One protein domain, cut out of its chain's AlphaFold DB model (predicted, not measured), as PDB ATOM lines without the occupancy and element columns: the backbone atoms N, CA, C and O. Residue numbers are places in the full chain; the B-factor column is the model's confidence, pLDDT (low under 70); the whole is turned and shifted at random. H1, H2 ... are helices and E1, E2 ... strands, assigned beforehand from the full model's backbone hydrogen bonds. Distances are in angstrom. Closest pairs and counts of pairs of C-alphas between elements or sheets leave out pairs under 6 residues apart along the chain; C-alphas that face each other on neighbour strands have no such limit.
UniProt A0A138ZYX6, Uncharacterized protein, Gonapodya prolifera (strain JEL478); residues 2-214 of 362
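AT A GLANCE: This is residues 2 to 214 of the 362 residues of an uncharacterized protein of Gonapodya prolifera (strain JEL478) (UniProt A0A138ZYX6). Seven short helices are stacked side by side in two rows at one end, H1, H3, H6 and H10 in one row and H2, H4 and H9 in the other, and strands reach away from this stack. The long strands E1 and E4 make a twisted ribbon with the hairpin E2 and E3 at its far end; E9 lies beside E1, while E5, E6 and E7 form a second sheet next to E4, and E8 and E10 a third pair. The printed part has 213 residues with ten named helices and ten named strands, in the order H1 H2 E1 E2 E3 E4 H3 H4 E5 H5 E6 H6 E7 H7 E8 E9 H8 E10 H9 H10, a mixed class of helices and strands. It is compact, with a radius of gyration of the C-alphas of 18.7 A, and spans 61 by 41 by 22 A.

IN THESE COORDINATES: H1, residues 2 to 12, begins with C-alpha 2 at (145.224, 90.022, -10.638); H2 is residues 15 to 23. E1, residues 31 to 41, is 31.2 A long, E2 is 43 to 46, E3 52 to 55, and E4, 59 to 69, is 30.8 A long. H3 is 70 to 76, H4 80 to 88, E5 97 to 102, H5 111 to 117, E6 119 to 124, H6 127 to 132, E7 137 to 140 and H7 147 to 154. E8 is 157 to 161, E9 166 to 170, H8 175 to 178, E10 179 to 183, H9 188 to 196, and H10, 203 to 210, ends with C-alpha 210 at (150.953, 68.405, -43.344).

HOW THE PARTS SIT: H1 and H2 are a helical hairpin, with the C-alphas of Ala 9 and Val 18 closest at 5.3 A. H3 touches H1, the same way at a shallow tilt of 11 degrees, C-alphas 7 and 70 closest at 5.8 A. H6 touches H3, C-alphas 75 and 131 closest at 6.0 A, and H10, C-alphas 129 and 205 at 5.4 A. H4 touches H2, C-alphas 82 and 15 closest at 5.7 A, and H9, C-alphas 80 and 190 at 5.3 A. In the mixed, twisted sheet E4 E1 E9, E1 is antiparallel to E4, N 36 to O 63 being 2.8 A, and parallel to E9, N 35 to O 167 being 2.8 A. H5 is on this sheet; H8 only grazes it. E5, E6 and E7 are antiparallel, with N 99 to O 122 and N 123 to O 137 both 2.9 A; H6 and H7 on one face give two layers, helices over a sheet. E2 and E3, N 53 to O 45 at 2.8 A, and E8 and E10, N 182 to O 158 at 2.8 A, are antiparallel pairs. The O i to N i+4 pairs are within hydrogen-bond range throughout H1, H2, H3, H4, H6, H7, H9 and H10, but in H5 1 of 3, with 1 of 4 O i to N i+3 pairs; H8 is too short for an i+4 pair.

THE WHOLE: The C-alphas of Asp 48 and Arg 196, the two farthest apart, are 62.5 A apart. The printed part has no cut and no long link. Mean pLDDT of the printed part is 96.0; residues 105 to 106 are under 70.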
ATOM      1  N   SER A   2     144.554  89.686  -9.369       90.94
ATOM      2  CA  SER A   2     145.224  90.022 -10.638       90.94
ATOM      3  C   SER A   2     145.012  88.981 -11.747       90.94
ATOM      4  O   SER A   2     144.775  89.352 -12.890       90.94
ATOM      5  N   ASP A   3     144.994  87.701 -11.395       97.62
ATOM      6  CA  ASP A   3     144.778  86.573 -12.310       97.62
ATOM      7  C   ASP A   3     143.455  86.645 -13.094       97.62
ATOM      8  O   ASP A   3     143.434  86.460 -14.309       97.62
ATOM      9  N   HIS A   4     142.345  87.003 -12.443       97.50
ATOM     10  CA  HIS A   4     141.066  87.141 -13.150       97.50
ATOM     11  C   HIS A   4     141.080  88.321 -14.126       97.50
ATOM     12  O   HIS A   4     140.568  88.213 -15.236       97.50
ATOM     13  N   LEU A   5     141.726  89.428 -13.736       97.62
ATOM     14  CA  LEU A   5     141.874  90.596 -14.606       97.62
ATOM     15  C   LEU A   5     142.692  90.265 -15.858       97.62
ATOM     16  O   LEU A   5     142.428  90.841 -16.912       97.62
ATOM     17  N   LEU A   6     143.668  89.356 -15.747       98.38
ATOM     18  CA  LEU A   6     144.426  88.870 -16.895       98.38
ATOM     19  C   LEU A   6     143.520  88.109 -17.865       98.38
ATOM     20  O   LEU A   6     143.533  88.420 -19.052       98.38
ATOM     21  N   ILE A   7     142.708  87.169 -17.376       98.50
ATOM     22  CA  ILE A   7     141.783  86.412 -18.230       98.50
ATOM     23  C   ILE A   7     140.788  87.340 -18.936       98.50
ATOM     24  O   ILE A   7     140.667  87.283 -20.160       98.50
ATOM     25  N   ASP A   8     140.143  88.248 -18.201       98.12
ATOM     26  CA  ASP A   8     139.174  89.185 -18.782       98.12
ATOM     27  C   ASP A   8     139.833  90.105 -19.834       98.12
ATOM     28  O   ASP A   8     139.236  90.435 -20.865       98.12
ATOM     29  N   ALA A   9     141.088  90.513 -19.608       98.31
ATOM     30  CA  ALA A   9     141.871  91.298 -20.563       98.31
ATOM     31  C   ALA A   9     142.242  90.506 -21.831       98.31
ATOM     32  O   ALA A   9     142.230  91.064 -22.930       98.31
ATOM     33  N   VAL A  10     142.556  89.214 -21.694       98.44
ATOM     34  CA  VAL A  10     142.836  88.329 -22.834       98.44
ATOM     35  C   VAL A  10     141.576  88.126 -23.679       98.44
ATOM     36  O   VAL A  10     141.626  88.313 -24.892       98.44
ATOM     37  N   GLU A  11     140.431  87.821 -23.064       98.25
ATOM     38  CA  GLU A  11     139.170  87.571 -23.785       98.25
ATOM     39  C   GLU A  11     138.567  88.814 -24.454       98.25
ATOM     40  O   GLU A  11     137.805  88.703 -25.422       98.25
ATOM     41  N   SER A  12     138.882  90.003 -23.935       97.94
ATOM     42  CA  SER A  12     138.536  91.287 -24.561       97.94
ATOM     43  C   SER A  12     139.518  91.693 -25.664       97.94
ATOM     44  O   SER A  12     139.219  92.590 -26.451       97.94
ATOM     45  N   GLY A  13     140.670  91.024 -25.773       97.94
ATOM     46  CA  GLY A  13     141.687  91.348 -26.767       97.94
ATOM     47  C   GLY A  13     142.413  92.670 -26.483       97.94
ATOM     48  O   GLY A  13     142.902  93.317 -27.413       97.94
ATOM     49  N   GLU A  14     142.476  93.101 -25.223       98.44
ATOM     50  CA  GLU A  14     143.055  94.383 -24.817       98.44
ATOM     51  C   GLU A  14     144.510  94.218 -24.339       98.44
ATOM     52  O   GLU A  14     144.795  94.131 -23.143       98.44
ATOM     53  N   ALA A  15     145.471  94.226 -25.270       98.38
ATOM     54  CA  ALA A  15     146.896  93.994 -24.982       98.38
ATOM     55  C   ALA A  15     147.489  94.922 -23.894       98.38
ATOM     56  O   ALA A  15     148.343  94.508 -23.104       98.38
ATOM     57  N   LEU A  16     147.022  96.174 -23.799       97.94
ATOM     58  CA  LEU A  16     147.440  97.102 -22.738       97.94
ATOM     59  C   LEU A  16     146.984  96.638 -21.347       97.94
ATOM     60  O   LEU A  16     147.761  96.730 -20.394       97.94
ATOM     61  N   ARG A  17     145.763  96.102 -21.230       98.12
ATOM     62  CA  ARG A  17     145.246  95.548 -19.972       98.12
ATOM     63  C   ARG A  17     145.950  94.251 -19.604       98.12
ATOM     64  O   ARG A  17     146.289  94.086 -18.437       98.12
ATOM     65  N   VAL A  18     146.263  93.402 -20.587       98.44
ATOM     66  CA  VAL A  18     147.092  92.199 -20.386       98.44
ATOM     67  C   VAL A  18     148.443  92.592 -19.784       98.44
ATOM     68  O   VAL A  18     148.819  92.108 -18.718       98.44
ATOM     69  N   ARG A  19     149.145  93.556 -20.394       98.31
ATOM     70  CA  ARG A  19     150.426  94.067 -19.876       98.31
ATOM     71  C   ARG A  19     150.291  94.665 -18.473       98.31
ATOM     72  O   ARG A  19     151.175  94.466 -17.642       98.31
ATOM     73  N   GLY A  20     149.220  95.416 -18.215       97.44
ATOM     74  CA  GLY A  20     148.926  95.982 -16.898       97.44
ATOM     75  C   GLY A  20     148.728  94.905 -15.829       97.44
ATOM     76  O   GLY A  20     149.336  94.994 -14.765       97.44
ATOM     77  N   ALA A  21     147.952  93.860 -16.132       98.06
ATOM     78  CA  ALA A  21     147.707  92.737 -15.230       98.06
ATOM     79  C   ALA A  21     148.994  91.953 -14.925       98.06
ATOM     80  O   ALA A  21     149.285  91.691 -13.759       98.06
ATOM     81  N   LEU A  22     149.812  91.666 -15.943       98.19
ATOM     82  CA  LEU A  22     151.112  91.003 -15.771       98.19
ATOM     83  C   LEU A  22     152.069  91.846 -14.911       98.19
ATOM     84  O   LEU A  22     152.684  91.331 -13.983       98.19
ATOM     85  N   LYS A  23     152.141  93.168 -15.136       97.38
ATOM     86  CA  LYS A  23     152.924  94.089 -14.286       97.38
ATOM     87  C   LYS A  23     152.426  94.144 -12.841       97.38
ATOM     88  O   LYS A  23     153.222  94.386 -11.940       97.38
ATOM     89  N   ALA A  24     151.131  93.927 -12.623       97.19
ATOM     90  CA  ALA A  24     150.531  93.825 -11.295       97.19
ATOM     91  C   ALA A  24     150.743  92.446 -10.636       97.19
ATOM     92  O   ALA A  24     150.209  92.204  -9.554       97.19
ATOM     93  N   GLY A  25     151.509  91.548 -11.266       97.75
ATOM     94  CA  GLY A  25     151.847  90.231 -10.730       97.75
ATOM     95  C   GLY A  25     150.816  89.142 -11.025       97.75
ATOM     96  O   GLY A  25     150.757  88.171 -10.278       97.75
ATOM     97  N   ALA A  26     149.974  89.294 -12.056       98.06
ATOM     98  CA  ALA A  26     149.172  88.174 -12.555       98.06
ATOM     99  C   ALA A  26     150.080  87.063 -13.102       98.06
ATOM    100  O   ALA A  26     151.061  87.359 -13.791       98.06
ATOM    101  N   HIS A  27     149.744  85.801 -12.836       98.25
ATOM    102  CA  HIS A  27     150.518  84.679 -13.363       98.25
ATOM    103  C   HIS A  27     150.202  84.454 -14.858       98.25
ATOM    104  O   HIS A  27     149.034  84.371 -15.230       98.25
ATOM    105  N   PRO A  28     151.193  84.322 -15.759       98.44
ATOM    106  CA  PRO A  28     150.926  84.172 -17.194       98.44
ATOM    107  C   PRO A  28     150.245  82.837 -17.555       98.44
ATOM    108  O   PRO A  28     149.517  82.774 -18.541       98.44
ATOM    109  N   ASP A  29     150.427  81.796 -16.731       98.25
ATOM    110  CA  ASP A  29     149.738  80.496 -16.866       98.25
ATOM    111  C   ASP A  29     148.395  80.418 -16.118       98.25
ATOM    112  O   ASP A  29     147.857  79.325 -15.923       98.25
ATOM    113  N   THR A  30     147.840  81.547 -15.661       98.19
ATOM    114  CA  THR A  30     146.496  81.559 -15.069       98.19
ATOM    115  C   THR A  30     145.482  80.931 -16.028       98.19
ATOM    116  O   THR A  30     145.549  81.093 -17.251       98.19
ATOM    117  N   ARG A  31     144.509  80.222 -15.454       98.44
ATOM    118  CA  ARG A  31     143.413  79.571 -16.171       98.44
ATOM    119  C   ARG A  31     142.073  80.087 -15.675       98.44
ATOM    120  O   ARG A  31     141.975  80.599 -14.560       98.44
ATOM    121  N   LYS A  32     141.046  79.925 -16.503       98.31
ATOM    122  CA  LYS A  32     139.653  80.108 -16.083       98.31
ATOM    123  C   LYS A  32     139.298  79.119 -14.977       98.31
ATOM    124  O   LYS A  32     139.807  78.002 -14.950       98.31
ATOM    125  N   GLU A  33     138.363  79.507 -14.126       98.38
ATOM    126  CA  GLU A  33     137.707  78.630 -13.159       98.38
ATOM    127  C   GLU A  33     136.283  78.369 -13.653       98.38
ATOM    128  O   GLU A  33     135.500  79.305 -13.806       98.38
ATOM    129  N   CYS A  34     135.958  77.117 -13.973       98.12
ATOM    130  CA  CYS A  34     134.655  76.742 -14.513       98.12
ATOM    131  C   CYS A  34     133.924  75.866 -13.502       98.12
ATOM    132  O   CYS A  34     134.335  74.739 -13.239       98.12
ATOM    133  N   THR A  35     132.849  76.395 -12.932       97.88
ATOM    134  CA  THR A  35     131.960  75.683 -12.022       97.88
ATOM    135  C   THR A  35     130.724  75.234 -12.778       97.88
ATOM    136  O   THR A  35     130.024  76.041 -13.391       97.88
ATOM    137  N   PHE A  36     130.434  73.948 -12.702       96.06
ATOM    138  CA  PHE A  36     129.286  73.341 -13.339       96.06
ATOM    139  C   PHE A  36     128.382  72.735 -12.266       96.06
ATOM    140  O   PHE A  36     128.863  72.017 -11.388       96.06
ATOM    141  N   SER A  37     127.088  73.030 -12.335       95.75
ATOM    142  CA  SER A  37     126.075  72.535 -11.406       95.75
ATOM    143  C   SER A  37     124.964  71.830 -12.178       95.75
ATOM    144  O   SER A  37     124.511  72.327 -13.206       95.75
ATOM    145  N   TRP A  38     124.509  70.677 -11.689       95.31
ATOM    146  CA  TRP A  38     123.440  69.900 -12.317       95.31
ATOM    147  C   TRP A  38     122.467  69.353 -11.285       95.31
ATOM    148  O   TRP A  38     122.872  68.895 -10.219       95.31
ATOM    149  N   ASN A  39     121.194  69.300 -11.664       95.50
ATOM    150  CA  ASN A  39     120.194  68.489 -10.981       95.50
ATOM    151  C   ASN A  39     120.332  67.029 -11.422       95.50
ATOM    152  O   ASN A  39     120.062  66.702 -12.580       95.50
ATOM    153  N   VAL A  40     120.738  66.160 -10.500       95.94
ATOM    154  CA  VAL A  40     120.978  64.736 -10.744       95.94
ATOM    155  C   VAL A  40     119.951  63.911  -9.984       95.94
ATOM    156  O   VAL A  40     119.822  64.005  -8.765       95.94
ATOM    157  N   PHE A  41     119.189  63.109 -10.715       96.94
ATOM    158  CA  PHE A  41     118.129  62.280 -10.163       96.94
ATOM    159  C   PHE A  41     118.666  60.903  -9.739       96.94
ATOM    160  O   PHE A  41     119.593  60.376 -10.359       96.94
ATOM    161  N   PRO A  42     118.049  60.254  -8.736       97.25
ATOM    162  CA  PRO A  42     118.389  58.881  -8.370       97.25
ATOM    163  C   PRO A  42     118.285  57.892  -9.533       97.25
ATOM    164  O   PRO A  42     119.132  57.014  -9.689       97.25
ATOM    165  N   LYS A  43     117.248  58.042 -10.362       96.25
ATOM    166  CA  LYS A  43     117.008  57.222 -11.551       96.25
ATOM    167  C   LYS A  43     116.340  58.046 -12.649       96.25
ATOM    168  O   LYS A  43     115.718  59.075 -12.372       96.25
ATOM    169  N   LYS A  44     116.437  57.557 -13.882       95.25
ATOM    170  CA  LYS A  44     115.683  58.060 -15.033       95.25
ATOM    171  C   LYS A  44     114.777  56.955 -15.576       95.25
ATOM    172  O   LYS A  44     115.190  55.799 -15.609       95.25
ATOM    173  N   GLU A  45     113.559  57.303 -15.967       95.88
ATOM    174  CA  GLU A  45     112.544  56.392 -16.518       95.88
ATOM    175  C   GLU A  45     111.929  57.001 -17.788       95.88
ATOM    176  O   GLU A  45     112.096  58.192 -18.041       95.88
ATOM    177  N   GLY A  46     111.264  56.194 -18.617       96.06
ATOM    178  CA  GLY A  46     110.470  56.695 -19.743       96.06
ATOM    179  C   GLY A  46     109.055  57.059 -19.290       96.06
ATOM    180  O   GLY A  46     108.458  56.288 -18.543       96.06
ATOM    181  N   ASP A  47     108.525  58.202 -19.724       95.75
ATOM    182  CA  ASP A  47     107.105  58.538 -19.569       95.75
ATOM    183  C   ASP A  47     106.236  57.845 -20.641       95.75
ATOM    184  O   ASP A  47     106.749  57.218 -21.574       95.75
ATOM    185  N   ASP A  48     104.909  57.977 -20.535       96.75
ATOM    186  CA  ASP A  48     103.947  57.379 -21.480       96.75
ATOM    187  C   ASP A  48     104.097  57.897 -22.926       96.75
ATOM    188  O   ASP A  48     103.595  57.282 -23.868       96.75
ATOM    189  N   ASN A  49     104.806  59.013 -23.118       95.19
ATOM    190  CA  ASN A  49     105.095  59.602 -24.424       95.19
ATOM    191  C   ASN A  49     106.478  59.186 -24.963       95.19
ATOM    192  O   ASN A  49     106.876  59.638 -26.037       95.19
ATOM    193  N   GLY A  50     107.220  58.345 -24.233       93.62
ATOM    194  CA  GLY A  50     108.574  57.917 -24.579       93.62
ATOM    195  C   GLY A  50     109.673  58.931 -24.240       93.62
ATOM    196  O   GLY A  50     110.823  58.726 -24.632       93.62
ATOM    197  N   ASN A  51     109.368  60.011 -23.514       94.19
ATOM    198  CA  ASN A  51     110.379  60.953 -23.039       94.19
ATOM    199  C   ASN A  51     111.095  60.387 -21.813       94.19
ATOM    200  O   ASN A  51     110.486  59.759 -20.955       94.19
ATOM    201  N   THR A  52     112.388  60.665 -21.672       94.00
ATOM    202  CA  THR A  52     113.109  60.350 -20.432       94.00
ATOM    203  C   THR A  52     112.800  61.395 -19.359       94.00
ATOM    204  O   THR A  52     113.007  62.585 -19.592       94.00
ATOM    205  N   VAL A  53     112.350  60.955 -18.183       95.56
ATOM    206  CA  VAL A  53     112.053  61.777 -17.001       95.56
ATOM    207  C   VAL A  53     112.889  61.329 -15.798       95.56
ATOM    208  O   VAL A  53     113.220  60.152 -15.648       95.56
ATOM    209  N   GLY A  54     113.266  62.275 -14.938       95.50
ATOM    210  CA  GLY A  54     113.952  61.989 -13.678       95.50
ATOM    211  C   GLY A  54     112.954  61.597 -12.599       95.50
ATOM    212  O   GLY A  54     111.907  62.228 -12.478       95.50
ATOM    213  N   VAL A  55     113.264  60.569 -11.809       96.88
ATOM    214  CA  VAL A  55     112.367  60.080 -10.752       96.88
ATOM    215  C   VAL A  55     113.042  60.171  -9.391       96.88
ATOM    216  O   VAL A  55     114.159  59.691  -9.196       96.88
ATOM    217  N   GLY A  56     112.316  60.752  -8.436       96.88
ATOM    218  CA  GLY A  56     112.802  61.062  -7.093       96.88
ATOM    219  C   GLY A  56     113.125  62.546  -6.921       96.88
ATOM    220  O   GLY A  56     112.896  63.357  -7.817       96.88
ATOM    221  N   VAL A  57     113.635  62.902  -5.743       97.44
ATOM    222  CA  VAL A  57     114.105  64.265  -5.462       97.44
ATOM    223  C   VAL A  57     115.493  64.428  -6.094       97.44
ATOM    224  O   VAL A  57     116.370  63.623  -5.769       97.44
ATOM    225  N   PRO A  58     115.711  65.403  -6.998       96.81
ATOM    226  CA  PRO A  58     117.032  65.640  -7.566       96.81
ATOM    227  C   PRO A  58     117.996  66.192  -6.512       96.81
ATOM    228  O   PRO A  58     117.613  66.992  -5.659       96.81
ATOM    229  N   GLU A  59     119.259  65.795  -6.612       97.19
ATOM    230  CA  GLU A  59     120.377  66.373  -5.871       97.19
ATOM    231  C   GLU A  59     121.133  67.355  -6.771       97.19
ATOM    232  O   GLU A  59     121.419  67.044  -7.928       97.19
ATOM    233  N   VAL A  60     121.491  68.530  -6.246       96.81
ATOM    234  CA  VAL A  60     122.372  69.460  -6.962       96.81
ATOM    235  C   VAL A  60     123.817  69.006  -6.779       96.81
ATOM    236  O   VAL A  60     124.393  69.183  -5.705       96.81
ATOM    237  N   LYS A  61     124.427  68.462  -7.832       96.19
ATOM    238  CA  LYS A  61     125.867  68.171  -7.860       96.19
ATOM    239  C   LYS A  61     126.613  69.331  -8.494       96.19
ATOM    240  O   LYS A  61     126.202  69.827  -9.538       96.19
ATOM    241  N   THR A  62     127.697  69.764  -7.855       96.50
ATOM    242  CA  THR A  62     128.521  70.888  -8.313       96.50
ATOM    243  C   THR A  62     129.986  70.492  -8.339       96.50
ATOM    244  O   THR A  62     130.498  69.964  -7.356       96.50
ATOM    245  N   GLU A  63     130.667  70.806  -9.435       96.31
ATOM    246  CA  GLU A  63     132.106  70.614  -9.581       96.31
ATOM    247  C   GLU A  63     132.768  71.867 -10.134       96.31
ATOM    248  O   GLU A  63     132.147  72.642 -10.857       96.31
ATOM    249  N   THR A  64     134.037  72.080  -9.788       97.56
ATOM    250  CA  THR A  64     134.835  73.193 -10.308       97.56
ATOM    251  C   THR A  64     136.112  72.665 -10.929       97.56
ATOM    252  O   THR A  64     136.849  71.910 -10.299       97.56
ATOM    253  N   HIS A  65     136.372  73.096 -12.158       97.75
ATOM    254  CA  HIS A  65     137.469  72.625 -12.987       97.75
ATOM    255  C   HIS A  65     138.289  73.794 -13.545       97.75
ATOM    256  O   HIS A  65     137.738  74.871 -13.801       97.75
ATOM    257  N   PRO A  66     139.596  73.601 -13.796       98.12
ATOM    258  CA  PRO A  66     140.378  74.566 -14.555       98.12
ATOM    259  C   PRO A  66     139.934  74.557 -16.023       98.12
ATOM    260  O   PRO A  66     140.005  73.532 -16.699       98.12
ATOM    261  N   GLY A  67     139.500  75.708 -16.527       98.25
ATOM    262  CA  GLY A  67     139.177  75.909 -17.937       98.25
ATOM    263  C   GLY A  67     140.419  76.210 -18.778       98.25
ATOM    264  O   GLY A  67     141.536  75.766 -18.492       98.25
ATOM    265  N   GLU A  68     140.223  76.999 -19.827       98.44
ATOM    266  CA  GLU A  68     141.266  77.450 -20.740       98.44
ATOM    267  C   GLU A  68     142.321  78.295 -20.009       98.44
ATOM    268  O   GLU A  68     141.999  79.125 -19.154       98.44
ATOM    269  N   SER A  69     143.594  78.113 -20.370       98.50
ATOM    270  CA  SER A  69     144.664  79.018 -19.930       98.50
ATOM    271  C   SER A  69     144.610  80.360 -20.662       98.50
ATOM    272  O   SER A  69     144.081  80.450 -21.773       98.50
ATOM    273  N   ALA A  70     145.215  81.398 -20.084       98.50
ATOM    274  CA  ALA A  70     145.399  82.685 -20.754       98.50
ATOM    275  C   ALA A  70     146.073  82.520 -22.132       98.50
ATOM    276  O   ALA A  70     145.627  83.108 -23.118       98.50
ATOM    277  N   LEU A  71     147.094  81.657 -22.228       98.62
ATOM    278  CA  LEU A  71     147.777  81.360 -23.491       98.62
ATOM    279  C   LEU A  71     146.851  80.644 -24.488       98.62
ATOM    280  O   LEU A  71     146.809  81.011 -25.661       98.62
ATOM    281  N   THR A  72     146.063  79.671 -24.026       98.50
ATOM    282  CA  THR A  72     145.058  78.960 -24.836       98.50
ATOM    283  C   THR A  72     144.037  79.930 -25.433       98.50
ATOM    284  O   THR A  72     143.797  79.891 -26.639       98.50
ATOM    285  N   LEU A  73     143.480  80.834 -24.621       98.50
ATOM    286  CA  LEU A  73     142.508  81.838 -25.063       98.50
ATOM    287  C   LEU A  73     143.092  82.792 -26.113       98.50
ATOM    288  O   LEU A  73     142.427  83.098 -27.105       98.50
ATOM    289  N   ALA A  74     144.336  83.239 -25.922       98.38
ATOM    290  CA  ALA A  74     145.017  84.128 -26.860       98.38
ATOM    291  C   ALA A  74     145.277  83.452 -28.219       98.38
ATOM    292  O   ALA A  74     145.038  84.065 -29.263       98.38
ATOM    293  N   ILE A  75     145.703  82.179 -28.204       98.44
ATOM    294  CA  ILE A  75     145.905  81.369 -29.416       98.44
ATOM    295  C   ILE A  75     144.580  81.176 -30.157       98.44
ATOM    296  O   ILE A  75     144.499  81.469 -31.346       98.44
ATOM    297  N   LEU A  76     143.540  80.729 -29.447       97.94
ATOM    298  CA  LEU A  76     142.205  80.505 -30.008       97.94
ATOM    299  C   LEU A  76     141.624  81.779 -30.634       97.94
ATOM    300  O   LEU A  76     141.017  81.728 -31.699       97.94
ATOM    301  N   SER A  77     141.873  82.934 -30.015       97.81
ATOM    302  CA  SER A  77     141.415  84.236 -30.512       97.81
ATOM    303  C   SER A  77     142.260  84.797 -31.667       97.81
ATOM    304  O   SER A  77     141.960  85.884 -32.160       97.81
ATOM    305  N   GLY A  78     143.336  84.117 -32.081       97.62
ATOM    306  CA  GLY A  78     144.223  84.577 -33.153       97.62
ATOM    307  C   GLY A  78     145.033  85.833 -32.804       97.62
ATOM    308  O   GLY A  78     145.438  86.574 -33.698       97.62
ATOM    309  N   ARG A  79     145.261  86.108 -31.513       98.25
ATOM    310  CA  ARG A  79     145.878  87.352 -31.019       98.25
ATOM    311  C   ARG A  79     147.371  87.178 -30.762       98.25
ATOM    312  O   ARG A  79     147.795  86.974 -29.626       98.25
ATOM    313  N   ALA A  80     148.167  87.250 -31.830       98.44
ATOM    314  CA  ALA A  80     149.624  87.093 -31.767       98.44
ATOM    315  C   ALA A  80     150.298  88.093 -30.805       98.44
ATOM    316  O   ALA A  80     151.192  87.712 -30.054       98.44
ATOM    317  N   ASP A  81     149.795  89.330 -30.756       98.56
ATOM    318  CA  ASP A  81     150.220  90.383 -29.829       98.56
ATOM    319  C   ASP A  81     150.098  89.958 -28.357       98.56
ATOM    320  O   ASP A  81     151.007  90.161 -27.552       98.56
ATOM    321  N   ILE A  82     148.977  89.335 -27.995       98.69
ATOM    322  CA  ILE A  82     148.729  88.851 -26.632       98.69
ATOM    323  C   ILE A  82     149.529  87.577 -26.347       98.69
ATOM    324  O   ILE A  82     150.061  87.433 -25.246       98.69
ATOM    325  N   VAL A  83     149.659  86.679 -27.328       98.62
ATOM    326  CA  VAL A  83     150.504  85.481 -27.209       98.62
ATOM    327  C   VAL A  83     151.947  85.874 -26.884       98.62
ATOM    328  O   VAL A  83     152.515  85.347 -25.932       98.62
ATOM    329  N   GLU A  84     152.523  86.835 -27.610       98.62
ATOM    330  CA  GLU A  84     153.882  87.325 -27.354       98.62
ATOM    331  C   GLU A  84     154.021  87.917 -25.944       98.62
ATOM    332  O   GLU A  84     154.971  87.595 -25.231       98.62
ATOM    333  N   LEU A  85     153.053  88.727 -25.492       98.56
ATOM    334  CA  LEU A  85     153.066  89.289 -24.135       98.56
ATOM    335  C   LEU A  85     153.080  88.214 -23.045       98.56
ATOM    336  O   LEU A  85     153.822  88.347 -22.072       98.56
ATOM    337  N   LEU A  86     152.265  87.168 -23.199       98.62
ATOM    338  CA  LEU A  86     152.196  86.063 -22.244       98.62
ATOM    339  C   LEU A  86     153.502  85.258 -22.240       98.62
ATOM    340  O   LEU A  86     154.042  84.977 -21.172       98.62
ATOM    341  N   LEU A  87     154.053  84.947 -23.417       98.56
ATOM    342  CA  LEU A  87     155.320  84.219 -23.546       98.56
ATOM    343  C   LEU A  87     156.506  85.013 -22.975       98.56
ATOM    344  O   LEU A  87     157.334  84.449 -22.263       98.56
ATOM    345  N   LEU A  88     156.572  86.329 -23.212       98.31
ATOM    346  CA  LEU A  88     157.584  87.213 -22.617       98.31
ATOM    347  C   LEU A  88     157.467  87.312 -21.092       98.31
ATOM    348  O   LEU A  88     158.470  87.517 -20.412       98.31
ATOM    349  N   ALA A  89     156.257  87.166 -20.551       98.19
ATOM    350  CA  ALA A  89     156.027  87.106 -19.112       98.19
ATOM    351  C   ALA A  89     156.337  85.730 -18.500       98.19
ATOM    352  O   ALA A  89     156.249  85.586 -17.283       98.19
ATOM    353  N   GLY A  90     156.725  84.743 -19.313       98.25
ATOM    354  CA  GLY A  90     157.107  83.410 -18.858       98.25
ATOM    355  C   GLY A  90     155.989  82.371 -18.915       98.25
ATOM    356  O   GLY A  90     156.098  81.367 -18.217       98.25
ATOM    357  N   ALA A  91     154.936  82.581 -19.719       98.38
ATOM    358  CA  ALA A  91     153.942  81.536 -19.974       98.38
ATOM    359  C   ALA A  91     154.620  80.253 -20.477       98.38
ATOM    360  O   ALA A  91     155.464  80.285 -21.379       98.38
ATOM    361  N   ASN A  92     154.229  79.112 -19.923       98.12
ATOM    362  CA  ASN A  92     154.835  77.836 -20.244       98.12
ATOM    363  C   ASN A  92     154.277  77.264 -21.555       98.12
ATOM    364  O   ASN A  92     153.188  76.693 -21.621       98.12
ATOM    365  N   VAL A  93     155.093  77.341 -22.606       98.00
ATOM    366  CA  VAL A  93     154.758  76.873 -23.957       98.00
ATOM    367  C   VAL A  93     154.588  75.347 -24.080       98.00
ATOM    368  O   VAL A  93     154.050  74.848 -25.072       98.00
ATOM    369  N   HIS A  94     155.066  74.584 -23.094       96.69
ATOM    370  CA  HIS A  94     155.070  73.120 -23.121       96.69
ATOM    371  C   HIS A  94     153.850  72.482 -22.460       96.69
ATOM    372  O   HIS A  94     153.684  71.267 -22.563       96.69
ATOM    373  N   VAL A  95     153.018  73.269 -21.778       95.25
ATOM    374  CA  VAL A  95     151.807  72.752 -21.138       95.25
ATOM    375  C   VAL A  95     150.811  72.330 -22.217       95.25
ATOM    376  O   VAL A  95     150.668  72.980 -23.259       95.25
ATOM    377  N   ALA A  96     150.141  71.204 -21.979       96.25
ATOM    378  CA  ALA A  96     149.049  70.764 -22.830       96.25
ATOM    379  C   ALA A  96     147.919  71.801 -22.787       96.25
ATOM    380  O   ALA A  96     147.578  72.332 -21.730       96.25
ATOM    381  N   ALA A  97     147.334  72.096 -23.943       97.44
ATOM    382  CA  ALA A  97     146.168  72.962 -23.996       97.44
ATOM    383  C   ALA A  97     144.925  72.088 -23.854       97.44
ATOM    384  O   ALA A  97     144.445  71.538 -24.843       97.44
ATOM    385  N   ASP A  98     144.441  71.934 -22.627       97.88
ATOM    386  CA  ASP A  98     143.220  71.198 -22.314       97.88
ATOM    387  C   ASP A  98     142.205  72.067 -21.574       97.88
ATOM    388  O   ASP A  98     142.560  73.103 -21.024       97.88
ATOM    389  N   TRP A  99     140.928  71.713 -21.634       98.19
ATOM    390  CA  TRP A  99     139.882  72.307 -20.801       98.19
ATOM    391  C   TRP A  99     138.622  71.436 -20.863       98.19
ATOM    392  O   TRP A  99     138.301  70.888 -21.925       98.19
ATOM    393  N   PRO A 100     137.892  71.285 -19.749       97.69
ATOM    394  CA  PRO A 100     136.593  70.647 -19.757       97.69
ATOM    395  C   PRO A 100     135.512  71.628 -20.203       97.69
ATOM    396  O   PRO A 100     135.558  72.826 -19.918       97.69
ATOM    397  N   ILE A 101     134.519  71.078 -20.887       96.94
ATOM    398  CA  ILE A 101     133.249  71.711 -21.205       96.94
ATOM    399  C   ILE A 101     132.157  70.844 -20.588       96.94
ATOM    400  O   ILE A 101     132.176  69.621 -20.760       96.94
ATOM    401  N   SER A 102     131.195  71.472 -19.907       95.12
ATOM    402  CA  SER A 102     129.980  70.777 -19.474       95.12
ATOM    403  C   SER A 102     129.340  70.107 -20.681       95.12
ATOM    404  O   SER A 102     129.041  70.756 -21.690       95.12
ATOM    405  N   ALA A 103     129.119  68.804 -20.579       88.62
ATOM    406  CA  ALA A 103     128.530  68.044 -21.658       88.62
ATOM    407  C   ALA A 103     127.153  68.610 -22.030       88.62
ATOM    408  O   ALA A 103     126.399  69.025 -21.140       88.62
ATOM    409  N   PRO A 104     126.809  68.640 -23.329       78.19
ATOM    410  CA  PRO A 104     125.453  68.931 -23.737       78.19
ATOM    411  C   PRO A 104     124.548  67.854 -23.142       78.19
ATOM    412  O   PRO A 104     124.904  66.681 -23.029       78.19
ATOM    413  N   VAL A 105     123.394  68.317 -22.714       69.38
ATOM    414  CA  VAL A 105     122.504  67.661 -21.770       69.38
ATOM    415  C   VAL A 105     121.875  66.431 -22.422       69.38
ATOM    416  O   VAL A 105     121.261  66.537 -23.481       69.38
ATOM    417  N   GLU A 106     121.975  65.266 -21.776       68.25
ATOM    418  CA  GLU A 106     120.851  64.327 -21.821       68.25
ATOM    419  C   GLU A 106     119.726  64.972 -21.011       68.25
ATOM    420  O   GLU A 106     119.997  65.437 -19.908       68.25
ATOM    421  N   ASN A 107     118.488  65.010 -21.522       76.12
ATOM    422  CA  ASN A 107     117.351  65.729 -20.911       76.12
ATOM    423  C   ASN A 107     117.162  65.484 -19.396       76.12
ATOM    424  O   ASN A 107     116.502  66.276 -18.725       76.12
ATOM    425  N   VAL A 108     117.732  64.400 -18.858       91.25
ATOM    426  CA  VAL A 108     117.745  64.046 -17.440       91.25
ATOM    427  C   VAL A 108     119.089  63.414 -17.063       91.25
ATOM    428  O   VAL A 108     119.466  62.367 -17.597       91.25
ATOM    429  N   TRP A 109     119.770  63.994 -16.073       93.44
ATOM    430  CA  TRP A 109     120.926  63.374 -15.421       93.44
ATOM    431  C   TRP A 109     120.466  62.405 -14.335       93.44
ATOM    432  O   TRP A 109     119.680  62.773 -13.466       93.44
ATOM    433  N   ALA A 110     120.970  61.178 -14.371       94.25
ATOM    434  CA  ALA A 110     120.833  60.195 -13.305       94.25
ATOM    435  C   ALA A 110     122.205  59.934 -12.667       94.25
ATOM    436  O   ALA A 110     123.232  60.124 -13.314       94.25
ATOM    437  N   PHE A 111     122.268  59.453 -11.424       93.62
ATOM    438  CA  PHE A 111     123.573  59.175 -10.798       93.62
ATOM    439  C   PHE A 111     124.457  58.243 -11.637       93.62
ATOM    440  O   PHE A 111     125.659  58.463 -11.728       93.62
ATOM    441  N   SER A 112     123.851  57.275 -12.329       90.62
ATOM    442  CA  SER A 112     124.575  56.308 -13.155       90.62
ATOM    443  C   SER A 112     125.235  56.893 -14.407       90.62
ATOM    444  O   SER A 112     126.157  56.275 -14.912       90.62
ATOM    445  N   ASN A 113     124.754  58.015 -14.963       90.25
ATOM    446  CA  ASN A 113     125.361  58.632 -16.158       90.25
ATOM    447  C   ASN A 113     126.116  59.928 -15.836       90.25
ATOM    448  O   ASN A 113     126.945  60.360 -16.636       90.25
ATOM    449  N   TRP A 114     125.851  60.539 -14.677       91.38
ATOM    450  CA  TRP A 114     126.524  61.758 -14.255       91.38
ATOM    451  C   TRP A 114     128.033  61.542 -14.115       91.38
ATOM    452  O   TRP A 114     128.795  62.301 -14.703       91.38
ATOM    453  N   GLU A 115     128.482  60.481 -13.439       86.50
ATOM    454  CA  GLU A 115     129.919  60.223 -13.225       86.50
ATOM    455  C   GLU A 115     130.701  60.092 -14.544       86.50
ATOM    456  O   GLU A 115     131.821  60.597 -14.673       86.50
ATOM    457  N   ASP A 116     130.072  59.500 -15.558       86.88
ATOM    458  CA  ASP A 116     130.726  59.121 -16.806       86.88
ATOM    459  C   ASP A 116     130.753  60.225 -17.872       86.88
ATOM    460  O   ASP A 116     131.683  60.263 -18.692       86.88
ATOM    461  N   TYR A 117     129.741  61.102 -17.889       86.75
ATOM    462  CA  TYR A 117     129.456  61.952 -19.051       86.75
ATOM    463  C   TYR A 117     129.185  63.423 -18.735       86.75
ATOM    464  O   TYR A 117     128.891  64.164 -19.666       86.75
ATOM    465  N   HIS A 118     129.288  63.894 -17.489       88.12
ATOM    466  CA  HIS A 118     128.964  65.296 -17.169       88.12
ATOM    467  C   HIS A 118     129.920  66.322 -17.818       88.12
ATOM    468  O   HIS A 118     129.525  67.465 -18.054       88.12
ATOM    469  N   CYS A 119     131.143  65.916 -18.184       93.38
ATOM    470  CA  CYS A 119     132.150  66.770 -18.822       93.38
ATOM    471  C   CYS A 119     132.827  66.093 -20.023       93.38
ATOM    472  O   CYS A 119     133.150  64.902 -19.994       93.38
ATOM    473  N   VAL A 120     133.115  66.891 -21.057       95.75
ATOM    474  CA  VAL A 120     134.011  66.531 -22.165       95.75
ATOM    475  C   VAL A 120     135.252  67.406 -22.093       95.75
ATOM    476  O   VAL A 120     135.161  68.629 -22.185       95.75
ATOM    477  N   THR A 121     136.422  66.789 -22.003       97.38
ATOM    478  CA  THR A 121     137.706  67.483 -22.058       97.38
ATOM    479  C   THR A 121     138.180  67.606 -23.497       97.38
ATOM    480  O   THR A 121     138.394  66.604 -24.183       97.38
ATOM    481  N   PHE A 122     138.375  68.842 -23.939       97.81
ATOM    482  CA  PHE A 122     139.125  69.183 -25.141       97.81
ATOM    483  C   PHE A 122     140.605  69.186 -24.792       97.81
ATOM    484  O   PHE A 122     140.975  69.615 -23.704       97.81
ATOM    485  N   SER A 123     141.459  68.681 -25.678       97.75
ATOM    486  CA  SER A 123     142.898  68.635 -25.422       97.75
ATOM    487  C   SER A 123     143.722  68.694 -26.700       97.75
ATOM    488  O   SER A 123     143.429  68.015 -27.684       97.75
ATOM    489  N   TYR A 124     144.804  69.460 -26.656       97.25
ATOM    490  CA  TYR A 124     145.908  69.420 -27.603       97.25
ATOM    491  C   TYR A 124     147.193  69.097 -26.834       97.25
ATOM    492  O   TYR A 124     147.413  69.664 -25.762       97.25
ATOM    493  N   PRO A 125     148.078  68.229 -27.365       95.00
ATOM    494  CA  PRO A 125     149.292  67.828 -26.651       95.00
ATOM    495  C   PRO A 125     150.214  68.991 -26.266       95.00
ATOM    496  O   PRO A 125     150.952  68.882 -25.294       95.00
ATOM    497  N   THR A 126     150.195  70.081 -27.038       95.12
ATOM    498  CA  THR A 126     150.999  71.288 -26.813       95.12
ATOM    499  C   THR A 126     150.256  72.527 -27.316       95.12
ATOM    500  O   THR A 126     149.392  72.422 -28.194       95.12
ATOM    501  N   ALA A 127     150.650  73.713 -26.841       97.75
ATOM    502  CA  ALA A 127     150.194  74.994 -27.391       97.75
ATOM    503  C   ALA A 127     150.468  75.118 -28.907       97.75
ATOM    504  O   ALA A 127     149.664  75.680 -29.647       97.75
ATOM    505  N   LEU A 128     151.569  74.525 -29.387       98.19
ATOM    506  CA  LEU A 128     151.895  74.452 -30.815       98.19
ATOM    507  C   LEU A 128     150.865  73.629 -31.604       98.19
ATOM    508  O   LEU A 128     150.447  74.048 -32.678       98.19
ATOM    509  N   GLY A 129     150.426  72.486 -31.065       97.12
ATOM    510  CA  GLY A 129     149.372  71.676 -31.683       97.12
ATOM    511  C   GLY A 129     148.049  72.436 -31.793       97.12
ATOM    512  O   GLY A 129     147.408  72.401 -32.841       97.12
ATOM    513  N   LEU A 130     147.690  73.189 -30.747       97.75
ATOM    514  CA  LEU A 130     146.520  74.070 -30.764       97.75
ATOM    515  C   LEU A 130     146.638  75.163 -31.839       97.75
ATOM    516  O   LEU A 130     145.694  75.370 -32.592       97.75
ATOM    517  N   ALA A 131     147.789  75.832 -31.950       98.12
ATOM    518  CA  ALA A 131     147.995  76.916 -32.918       98.12
ATOM    519  C   ALA A 131     147.963  76.452 -34.388       98.12
ATOM    520  O   ALA A 131     147.557  77.214 -35.265       98.12
ATOM    521  N   ILE A 132     148.382  75.210 -34.656       98.00
ATOM    522  CA  ILE A 132     148.238  74.551 -35.969       98.00
ATOM    523  C   ILE A 132     146.778  74.178 -36.231       98.00
ATOM    524  O   ILE A 132     146.336  74.137 -37.374       98.00
ATOM    525  N   GLY A 133     146.031  73.901 -35.167       96.69
ATOM    526  CA  GLY A 133     144.597  73.702 -35.222       96.69
ATOM    527  C   GLY A 133     144.117  72.328 -35.661       96.69
ATOM    528  O   GLY A 133     142.962  72.173 -36.044       96.69
ATOM    529  N   LYS A 134     144.992  71.327 -35.601       95.81
ATOM    530  CA  LYS A 134     144.707  69.946 -35.999       95.81
ATOM    531  C   LYS A 134     145.236  68.973 -34.953       95.81
ATOM    532  O   LYS A 134     146.184  69.283 -34.229       95.81
ATOM    533  N   GLY A 135     144.650  67.778 -34.890       92.56
ATOM    534  CA  GLY A 135     145.123  66.707 -34.005       92.56
ATOM    535  C   GLY A 135     144.753  66.905 -32.532       92.56
ATOM    536  O   GLY A 135     145.384  66.316 -31.646       92.56
ATOM    537  N   GLY A 136     143.740  67.735 -32.275       95.69
ATOM    538  CA  GLY A 136     143.095  67.816 -30.974       95.69
ATOM    539  C   GLY A 136     142.290  66.551 -30.675       95.69
ATOM    540  O   GLY A 136     141.953  65.770 -31.565       95.69
ATOM    541  N   LYS A 137     142.011  66.315 -29.398       96.62
ATOM    542  CA  LYS A 137     141.252  65.157 -28.927       96.62
ATOM    543  C   LYS A 137     140.164  65.604 -27.972       96.62
ATOM    544  O   LYS A 137     140.389  66.475 -27.133       96.62
ATOM    545  N   THR A 138     139.030  64.926 -28.050       96.62
ATOM    546  CA  THR A 138     137.959  65.007 -27.060       96.62
ATOM    547  C   THR A 138     137.952  63.744 -26.213       96.62
ATOM    548  O   THR A 138     138.213  62.640 -26.710       96.62
ATOM    549  N   ARG A 139     137.680  63.886 -24.917       96.06
ATOM    550  CA  ARG A 139     137.563  62.750 -24.005       96.06
ATOM    551  C   ARG A 139     136.464  62.988 -22.978       96.06
ATOM    552  O   ARG A 139     136.415  64.050 -22.372       96.06
ATOM    553  N   TRP A 140     135.619  61.993 -22.774       94.31
ATOM    554  CA  TRP A 140     134.699  61.926 -21.644       94.31
ATOM    555  C   TRP A 140     135.430  61.667 -20.334       94.31
ATOM    556  O   TRP A 140     136.531  61.116 -20.337       94.31
ATOM    557  N   ASN A 141     134.788  61.963 -19.207       89.81
ATOM    558  CA  ASN A 141     135.333  61.576 -17.907       89.81
ATOM    559  C   ASN A 141     135.500  60.046 -17.783       89.81
ATOM    560  O   ASN A 141     136.535  59.568 -17.332       89.81
ATOM    561  N   SER A 142     134.553  59.276 -18.333       90.56
ATOM    562  CA  SER A 142     134.632  57.808 -18.472       90.56
ATOM    563  C   SER A 142     135.743  57.293 -19.405       90.56
ATOM    564  O   SER A 142     135.938  56.088 -19.546       90.56
ATOM    565  N   GLY A 143     136.473  58.180 -20.089       92.44
ATOM    566  CA  GLY A 143     137.555  57.823 -21.010       92.44
ATOM    567  C   GLY A 143     137.133  57.599 -22.465       92.44
ATOM    568  O   GLY A 143     138.005  57.489 -23.326       92.44
ATOM    569  N   GLY A 144     135.829  57.589 -22.769       92.88
ATOM    570  CA  GLY A 144     135.329  57.531 -24.147       92.88
ATOM    571  C   GLY A 144     135.660  58.789 -24.971       92.88
ATOM    572  O   GLY A 144     136.151  59.786 -24.445       92.88
ATOM    573  N   HIS A 145     135.338  58.778 -26.267       93.00
ATOM    574  CA  HIS A 145     135.610  59.888 -27.194       93.00
ATOM    575  C   HIS A 145     134.328  60.450 -27.835       93.00
ATOM    576  O   HIS A 145     133.354  59.721 -28.017       93.00
ATOM    577  N   ARG A 146     134.350  61.736 -28.222       92.00
ATOM    578  CA  ARG A 146     133.325  62.407 -29.054       92.00
ATOM    579  C   ARG A 146     133.899  62.656 -30.459       92.00
ATOM    580  O   ARG A 146     134.532  63.696 -30.673       92.00
ATOM    581  N   PRO A 147     133.783  61.696 -31.396       93.75
ATOM    582  CA  PRO A 147     134.420  61.804 -32.710       93.75
ATOM    583  C   PRO A 147     133.837  62.938 -33.559       93.75
ATOM    584  O   PRO A 147     134.568  63.571 -34.310       93.75
ATOM    585  N   ASP A 148     132.547  63.230 -33.409       94.94
ATOM    586  CA  ASP A 148     131.864  64.384 -33.996       94.94
ATOM    587  C   ASP A 148     132.549  65.700 -33.612       94.94
ATOM    588  O   ASP A 148     132.961  66.462 -34.485       94.94
ATOM    589  N   TRP A 149     132.789  65.916 -32.319       95.56
ATOM    590  CA  TRP A 149     133.473  67.116 -31.843       95.56
ATOM    591  C   TRP A 149     134.948  67.147 -32.245       95.56
ATOM    592  O   TRP A 149     135.457  68.208 -32.588       95.56
ATOM    593  N   GLY A 150     135.630  65.997 -32.261       95.25
ATOM    594  CA  GLY A 150     137.001  65.907 -32.777       95.25
ATOM    595  C   GLY A 150     137.095  66.316 -34.251       95.25
ATOM    596  O   GLY A 150     137.962  67.102 -34.624       95.25
ATOM    597  N   ASN A 151     136.146  65.865 -35.077       95.56
ATOM    598  CA  ASN A 151     136.070  66.240 -36.489       95.56
ATOM    599  C   ASN A 151     135.789  67.738 -36.678       95.56
ATOM    600  O   ASN A 151     136.298  68.344 -37.620       95.56
ATOM    601  N   GLU A 152     134.973  68.342 -35.813       96.38
ATOM    602  CA  GLU A 152     134.723  69.787 -35.827       96.38
ATOM    603  C   GLU A 152     135.969  70.587 -35.438       96.38
ATOM    604  O   GLU A 152     136.293  71.558 -36.127       96.38
ATOM    605  N   MET A 153     136.717  70.141 -34.421       95.81
ATOM    606  CA  MET A 153     137.993  70.754 -34.037       95.81
ATOM    607  C   MET A 153     138.973  70.755 -35.207       95.81
ATOM    608  O   MET A 153     139.565  71.788 -35.510       95.81
ATOM    609  N   ASP A 154     139.091  69.627 -35.913       94.19
ATOM    610  CA  ASP A 154     139.939  69.531 -37.100       94.19
ATOM    611  C   ASP A 154     139.440  70.425 -38.248       94.19
ATOM    612  O   ASP A 154     140.209  70.762 -39.145       94.19
ATOM    613  N   ARG A 155     138.176  70.849 -38.259       95.56
ATOM    614  CA  ARG A 155     137.646  71.824 -39.230       95.56
ATOM    615  C   ARG A 155     137.798  73.278 -38.775       95.56
ATOM    616  O   ARG A 155     137.333  74.169 -39.478       95.56
ATOM    617  N   GLY A 156     138.448  73.523 -37.639       95.44
ATOM    618  CA  GLY A 156     138.627  74.862 -37.080       95.44
ATOM    619  C   GLY A 156     137.474  75.329 -36.191       95.44
ATOM    620  O   GLY A 156     137.446  76.497 -35.823       95.44
ATOM    621  N   SER A 157     136.528  74.456 -35.829       97.19
ATOM    622  CA  SER A 157     135.414  74.776 -34.927       97.19
ATOM    623  C   SER A 157     135.637  74.139 -33.561       97.19
ATOM    624  O   SER A 157     135.591  72.921 -33.410       97.19
ATOM    625  N   VAL A 158     135.873  74.961 -32.543       97.12
ATOM    626  CA  VAL A 158     136.231  74.513 -31.193       97.12
ATOM    627  C   VAL A 158     135.233  75.056 -30.182       97.12
ATOM    628  O   VAL A 158     134.834  76.216 -30.252       97.12
ATOM    629  N   ARG A 159     134.833  74.224 -29.217       97.69
ATOM    630  CA  ARG A 159     133.988  74.655 -28.098       97.69
ATOM    631  C   ARG A 159     134.851  75.181 -26.966       97.69
ATOM    632  O   ARG A 159     135.814  74.533 -26.561       97.69
ATOM    633  N   VAL A 160     134.463  76.334 -26.447       98.06
ATOM    634  CA  VAL A 160     135.129  77.015 -25.338       98.06
ATOM    635  C   VAL A 160     134.121  77.348 -24.248       98.06
ATOM    636  O   VAL A 160     132.928  77.526 -24.518       98.06
ATOM    637  N   ASN A 161     134.581  77.441 -23.006       98.38
ATOM    638  CA  ASN A 161     133.759  77.913 -21.904       98.38
ATOM    639  C   ASN A 161     133.309  79.353 -22.176       98.38
ATOM    640  O   ASN A 161     134.026  80.145 -22.800       98.38
ATOM    641  N   LYS A 162     132.128  79.721 -21.673       98.25
ATOM    642  CA  LYS A 162     131.602  81.093 -21.797       98.25
ATOM    643  C   LYS A 162     132.576  82.122 -21.229       98.25
ATOM    644  O   LYS A 162     133.360  81.797 -20.348       98.25
ATOM    645  N   LYS A 163     132.541  83.358 -21.730       98.25
ATOM    646  CA  LYS A 163     133.464  84.426 -21.307       98.25
ATOM    647  C   LYS A 163     133.413  84.695 -19.793       98.25
ATOM    648  O   LYS A 163     132.353  84.582 -19.183       98.25
ATOM    649  N   GLY A 164     134.549  85.105 -19.240       98.31
ATOM    650  CA  GLY A 164     134.779  85.490 -17.852       98.31
ATOM    651  C   GLY A 164     135.802  84.596 -17.159       98.31
ATOM    652  O   GLY A 164     135.831  83.384 -17.366       98.31
ATOM    653  N   ALA A 165     136.618  85.175 -16.276       98.00
ATOM    654  CA  ALA A 165     137.579  84.416 -15.468       98.00
ATOM    655  C   ALA A 165     136.948  83.316 -14.596       98.00
ATOM    656  O   ALA A 165     137.592  82.301 -14.328       98.00
ATOM    657  N   ARG A 166     135.698  83.522 -14.164       98.19
ATOM    658  CA  ARG A 166     134.888  82.559 -13.412       98.19
ATOM    659  C   ARG A 166     133.604  82.288 -14.168       98.19
ATOM    660  O   ARG A 166     132.763  83.176 -14.298       98.19
ATOM    661  N   VAL A 167     133.463  81.071 -14.660       98.00
ATOM    662  CA  VAL A 167     132.306  80.630 -15.433       98.00
ATOM    663  C   VAL A 167     131.449  79.768 -14.530       98.00
ATOM    664  O   VAL A 167     131.941  78.800 -13.965       98.00
ATOM    665  N   HIS A 168     130.170  80.108 -14.401       98.00
ATOM    666  CA  HIS A 168     129.202  79.270 -13.707       98.00
ATOM    667  C   HIS A 168     128.139  78.809 -14.701       98.00
ATOM    668  O   HIS A 168     127.481  79.639 -15.332       98.00
ATOM    669  N   VAL A 169     127.996  77.496 -14.861       96.50
ATOM    670  CA  VAL A 169     126.951  76.881 -15.682       96.50
ATOM    671  C   VAL A 169     126.023  76.125 -14.744       96.50
ATOM    672  O   VAL A 169     126.412  75.105 -14.183       96.50
ATOM    673  N   ASP A 170     124.807  76.637 -14.574       95.62
ATOM    674  CA  ASP A 170     123.789  76.028 -13.721       95.62
ATOM    675  C   ASP A 170     122.742  75.315 -14.571       95.62
ATOM    676  O   ASP A 170     122.061  75.939 -15.386       95.62
ATOM    677  N   THR A 171     122.641  74.002 -14.369       91.94
ATOM    678  CA  THR A 171     121.643  73.103 -14.943       91.94
ATOM    679  C   THR A 171     121.373  73.438 -16.412       91.94
ATOM    680  O   THR A 171     120.253  73.831 -16.770       91.94
ATOM    681  N   PRO A 172     122.408  73.341 -17.273       93.12
ATOM    682  CA  PRO A 172     122.268  73.698 -18.676       93.12
ATOM    683  C   PRO A 172     121.134  72.876 -19.293       93.12
ATOM    684  O   PRO A 172     120.889  71.745 -18.871       93.12
ATOM    685  N   LYS A 173     120.422  73.435 -20.277       90.19
ATOM    686  CA  LYS A 173     119.329  72.738 -20.986       90.19
ATOM    687  C   LYS A 173     119.666  72.470 -22.443       90.19
ATOM    688  O   LYS A 173     119.067  71.610 -23.078       90.19
ATOM    689  N   SER A 174     120.619  73.219 -22.972       92.00
ATOM    690  CA  SER A 174     121.046  73.174 -24.356       92.00
ATOM    691  C   SER A 174     122.554  73.402 -24.455       92.00
ATOM    692  O   SER A 174     123.196  73.880 -23.523       92.00
ATOM    693  N   GLU A 175     123.138  73.061 -25.597       92.81
ATOM    694  CA  GLU A 175     124.564  73.287 -25.854       92.81
ATOM    695  C   GLU A 175     124.981  74.775 -25.763       92.81
ATOM    696  O   GLU A 175     125.995  75.060 -25.127       92.81
ATOM    697  N   PRO A 176     124.198  75.758 -26.259       95.19
ATOM    698  CA  PRO A 176     124.491  77.176 -26.028       95.19
ATOM    699  C   PRO A 176     124.487  77.600 -24.551       95.19
ATOM    700  O   PRO A 176     125.009  78.667 -24.213       95.19
ATOM    701  N   ASP A 177     123.901  76.803 -23.652       94.69
ATOM    702  CA  ASP A 177     123.970  77.063 -22.214       94.69
ATOM    703  C   ASP A 177     125.341  76.692 -21.642       94.69
ATOM    704  O   ASP A 177     125.809  77.383 -20.735       94.69
ATOM    705  N   THR A 178     126.007  75.675 -22.203       95.25
ATOM    706  CA  THR A 178     127.275  75.138 -21.689       95.25
ATOM    707  C   THR A 178     128.503  75.819 -22.270       95.25
ATOM    708  O   THR A 178     129.469  76.051 -21.543       95.25
ATOM    709  N   CYS A 179     128.494  76.153 -23.560       96.88
ATOM    710  CA  CYS A 179     129.693  76.618 -24.250       96.88
ATOM    711  C   CYS A 179     129.404  77.671 -25.324       96.88
ATOM    712  O   CYS A 179     128.260  77.964 -25.670       96.88
ATOM    713  N   ALA A 180     130.478  78.264 -25.837       97.25
ATOM    714  CA  ALA A 180     130.476  79.011 -27.084       97.25
ATOM    715  C   ALA A 180     131.247  78.218 -28.146       97.25
ATOM    716  O   ALA A 180     132.235  77.551 -27.838       97.25
ATOM    717  N   ILE A 181     130.810  78.314 -29.400       97.25
ATOM    718  CA  ILE A 181     131.535  77.750 -30.540       97.25
ATOM    719  C   ILE A 181     132.398  78.857 -31.134       97.25
ATOM    720  O   ILE A 181     131.898  79.915 -31.516       97.25
ATOM    721  N   LEU A 182     133.699  78.603 -31.202       97.50
ATOM    722  CA  LEU A 182     134.686  79.489 -31.787       97.50
ATOM    723  C   LEU A 182     135.194  78.887 -33.095       97.50
ATOM    724  O   LEU A 182     135.674  77.754 -33.117       97.50
ATOM    725  N   THR A 183     135.136  79.664 -34.171       96.94
ATOM    726  CA  THR A 183     135.864  79.344 -35.400       96.94
ATOM    727  C   THR A 183     137.247  79.969 -35.310       96.94
ATOM    728  O   THR A 183     137.362  81.193 -35.242       96.94
ATOM    729  N   PHE A 184     138.291  79.148 -35.295       92.44
ATOM    730  CA  PHE A 184     139.671  79.614 -35.253       92.44
ATOM    731  C   PHE A 184     140.401  79.215 -36.539       92.44
ATOM    732  O   PHE A 184     140.170  78.154 -37.121       92.44
ATOM    733  N   THR A 185     141.278  80.098 -37.008       96.31
ATOM    734  CA  THR A 185     142.097  79.883 -38.203       96.31
ATOM    735  C   THR A 185     143.561  79.783 -37.779       96.31
ATOM    736  O   THR A 185     144.024  80.667 -37.054       96.31
ATOM    737  N   PRO A 186     144.305  78.744 -38.206       97.75
ATOM    738  CA  PRO A 186     145.723  78.618 -37.885       97.75
ATOM    739  C   PRO A 186     146.514  79.858 -38.315       97.75
ATOM    740  O   PRO A 186     146.321  80.378 -39.414       97.75
ATOM    741  N   SER A 187     147.434  80.321 -37.465       97.94
ATOM    742  CA  SER A 187     148.248  81.518 -37.724       97.94
ATOM    743  C   SER A 187     149.736  81.181 -37.744       97.94
ATOM    744  O   SER A 187     150.297  80.731 -36.741       97.94
ATOM    745  N   LEU A 188     150.397  81.447 -38.878       98.31
ATOM    746  CA  LEU A 188     151.851  81.286 -39.020       98.31
ATOM    747  C   LEU A 188     152.626  82.158 -38.032       98.31
ATOM    748  O   LEU A 188     153.687  81.754 -37.561       98.31
ATOM    749  N   GLU A 189     152.101  83.338 -37.712       98.50
ATOM    750  CA  GLU A 189     152.726  84.261 -36.770       98.50
ATOM    751  C   GLU A 189     152.730  83.681 -35.354       98.50
ATOM    752  O   GLU A 189     153.784  83.616 -34.722       98.50
ATOM    753  N   ILE A 190     151.589  83.154 -34.894       98.62
ATOM    754  CA  ILE A 190     151.482  82.492 -33.586       98.62
ATOM    755  C   ILE A 190     152.385  81.258 -33.536       98.62
ATOM    756  O   ILE A 190     153.114  81.070 -32.566       98.62
ATOM    757  N   VAL A 191     152.391  80.437 -34.592       98.56
ATOM    758  CA  VAL A 191     153.291  79.278 -34.677       98.56
ATOM    759  C   VAL A 191     154.754  79.719 -34.590       98.56
ATOM    760  O   VAL A 191     155.512  79.153 -33.807       98.56
ATOM    761  N   SER A 192     155.156  80.762 -35.322       98.50
ATOM    762  CA  SER A 192     156.521  81.297 -35.263       98.50
ATOM    763  C   SER A 192     156.884  81.810 -33.867       98.50
ATOM    764  O   SER A 192     157.976  81.508 -33.385       98.50
ATOM    765  N   LEU A 193     155.976  82.526 -33.195       98.56
ATOM    766  CA  LEU A 193     156.168  82.992 -31.820       98.56
ATOM    767  C   LEU A 193     156.389  81.822 -30.858       98.56
ATOM    768  O   LEU A 193     157.377  81.809 -30.130       98.56
ATOM    769  N   LEU A 194     155.531  80.802 -30.901       98.56
ATOM    770  CA  LEU A 194     155.668  79.627 -30.038       98.56
ATOM    771  C   LEU A 194     157.027  78.938 -30.245       98.56
ATOM    772  O   LEU A 194     157.705  78.624 -29.269       98.56
ATOM    773  N   LEU A 195     157.468  78.759 -31.497       98.38
ATOM    774  CA  LEU A 195     158.774  78.162 -31.817       98.38
ATOM    775  C   LEU A 195     159.950  79.008 -31.306       98.38
ATOM    776  O   LEU A 195     160.892  78.466 -30.733       98.38
ATOM    777  N   ARG A 196     159.896  80.339 -31.462       98.19
ATOM    778  CA  ARG A 196     160.927  81.258 -30.937       98.19
ATOM    779  C   ARG A 196     161.043  81.199 -29.416       98.19
ATOM    780  O   ARG A 196     162.135  81.360 -28.887       98.19
ATOM    781  N   HIS A 197     159.933  80.936 -28.734       98.12
ATOM    782  CA  HIS A 197     159.883  80.735 -27.286       98.12
ATOM    783  C   HIS A 197     160.094  79.268 -26.870       98.12
ATOM    784  O   HIS A 197     159.802  78.893 -25.738       98.12
ATOM    785  N   GLY A 198     160.640  78.439 -27.764       97.56
ATOM    786  CA  GLY A 198     161.120  77.099 -27.445       97.56
ATOM    787  C   GLY A 198     160.087  75.985 -27.589       97.56
ATOM    788  O   GLY A 198     160.364  74.867 -27.159       97.56
ATOM    789  N   ALA A 199     158.915  76.227 -28.189       97.94
ATOM    790  CA  ALA A 199     157.942  75.164 -28.440       97.94
ATOM    791  C   ALA A 199     158.579  73.999 -29.208       97.94
ATOM    792  O   ALA A 199     159.145  74.165 -30.286       97.94
ATOM    793  N   ARG A 200     158.441  72.786 -28.669       97.00
ATOM    794  CA  ARG A 200     158.985  71.583 -29.304       97.00
ATOM    795  C   ARG A 200     158.112  71.167 -30.482       97.00
ATOM    796  O   ARG A 200     156.909  70.954 -30.321       97.00
ATOM    797  N   VAL A 201     158.738  70.970 -31.638       97.75
ATOM    798  CA  VAL A 201     158.093  70.374 -32.811       97.75
ATOM    799  C   VAL A 201     157.998  68.864 -32.603       97.75
ATOM    800  O   VAL A 201     159.012  68.171 -32.577       97.75
ATOM    801  N   THR A 202     156.777  68.358 -32.435       95.94
ATOM    802  CA  THR A 202     156.489  66.925 -32.274       95.94
ATOM    803  C   THR A 202     156.037  66.302 -33.595       95.94
ATOM    804  O   THR A 202     155.541  67.001 -34.479       95.94
ATOM    805  N   ASP A 203     156.102  64.973 -33.711       95.81
ATOM    806  CA  ASP A 203     155.584  64.265 -34.894       95.81
ATOM    807  C   ASP A 203     154.084  64.499 -35.105       95.81
ATOM    808  O   ASP A 203     153.594  64.504 -36.233       95.81
ATOM    809  N   VAL A 204     153.338  64.695 -34.010       93.88
ATOM    810  CA  VAL A 204     151.913  65.038 -34.067       93.88
ATOM    811  C   VAL A 204     151.734  66.404 -34.724       93.88
ATOM    812  O   VAL A 204     150.907  66.523 -35.623       93.88
ATOM    813  N   ALA A 205     152.536  67.402 -34.336       96.62
ATOM    814  CA  ALA A 205     152.504  68.739 -34.927       96.62
ATOM    815  C   ALA A 205     152.906  68.728 -36.412       96.62
ATOM    816  O   ALA A 205     152.256  69.384 -37.221       96.62
ATOM    817  N   LEU A 206     153.919  67.943 -36.798       97.44
ATOM    818  CA  LEU A 206     154.321  67.797 -38.203       97.44
ATOM    819  C   LEU A 206     153.221  67.166 -39.063       97.44
ATOM    820  O   LEU A 206     152.906  67.689 -40.131       97.44
ATOM    821  N   ARG A 207     152.604  66.072 -38.593       96.75
ATOM    822  CA  ARG A 207     151.479  65.440 -39.303       96.75
ATOM    823  C   ARG A 207     150.287  66.384 -39.416       96.75
ATOM    824  O   ARG A 207     149.718  66.500 -40.493       96.75
ATOM    825  N   ALA A 208     149.952  67.074 -38.328       96.12
ATOM    826  CA  ALA A 208     148.900  68.084 -38.279       96.12
ATOM    827  C   ALA A 208     149.142  69.213 -39.296       96.12
ATOM    828  O   ALA A 208     148.252  69.544 -40.074       96.12
ATOM    829  N   ALA A 209     150.362  69.754 -39.356       97.38
ATOM    830  CA  ALA A 209     150.727  70.791 -40.318       97.38
ATOM    831  C   ALA A 209     150.701  70.292 -41.771       97.38
ATOM    832  O   ALA A 209     150.337  71.048 -42.664       97.38
ATOM    833  N   GLY A 210     151.047  69.025 -42.018       97.19
ATOM    834  CA  GLY A 210     150.953  68.405 -43.344       97.19
ATOM    835  C   GLY A 210     149.520  68.178 -43.841       97.19
ATOM    836  O   GLY A 210     149.331  67.919 -45.024       97.19
ATOM    837  N   GLN A 211     148.521  68.269 -42.958       96.62
ATOM    838  CA  GLN A 211     147.096  68.186 -43.302       96.62
ATOM    839  C   GLN A 211     146.460  69.556 -43.580       96.62
ATOM    840  O   GLN A 211     145.274  69.616 -43.904       96.62
ATOM    841  N   LEU A 212     147.201  70.652 -43.393       97.00
ATOM    842  CA  LEU A 212     146.743  71.987 -43.759       97.00
ATOM    843  C   LEU A 212     146.991  72.230 -45.250       97.00
ATOM    844  O   LEU A 212     148.012  71.810 -45.789       97.00
ATOM    845  N   ASP A 213     146.094  72.983 -45.889       97.06
ATOM    846  CA  ASP A 213     146.263  73.399 -47.290       97.06
ATOM    847  C   ASP A 213     147.481  74.327 -47.473       97.06
ATOM    848  O   ASP A 213     148.066  74.419 -48.553       97.06
ATOM    849  N   ASP A 214     147.891  75.013 -46.401       97.81
ATOM    850  CA  ASP A 214     149.030  75.924 -46.392       97.81
ATOM    851  C   ASP A 214     150.339  75.210 -46.005       97.81
ATOM    852  O   ASP A 214     150.687  75.055 -44.830       97.81
TER     853      ASP A 214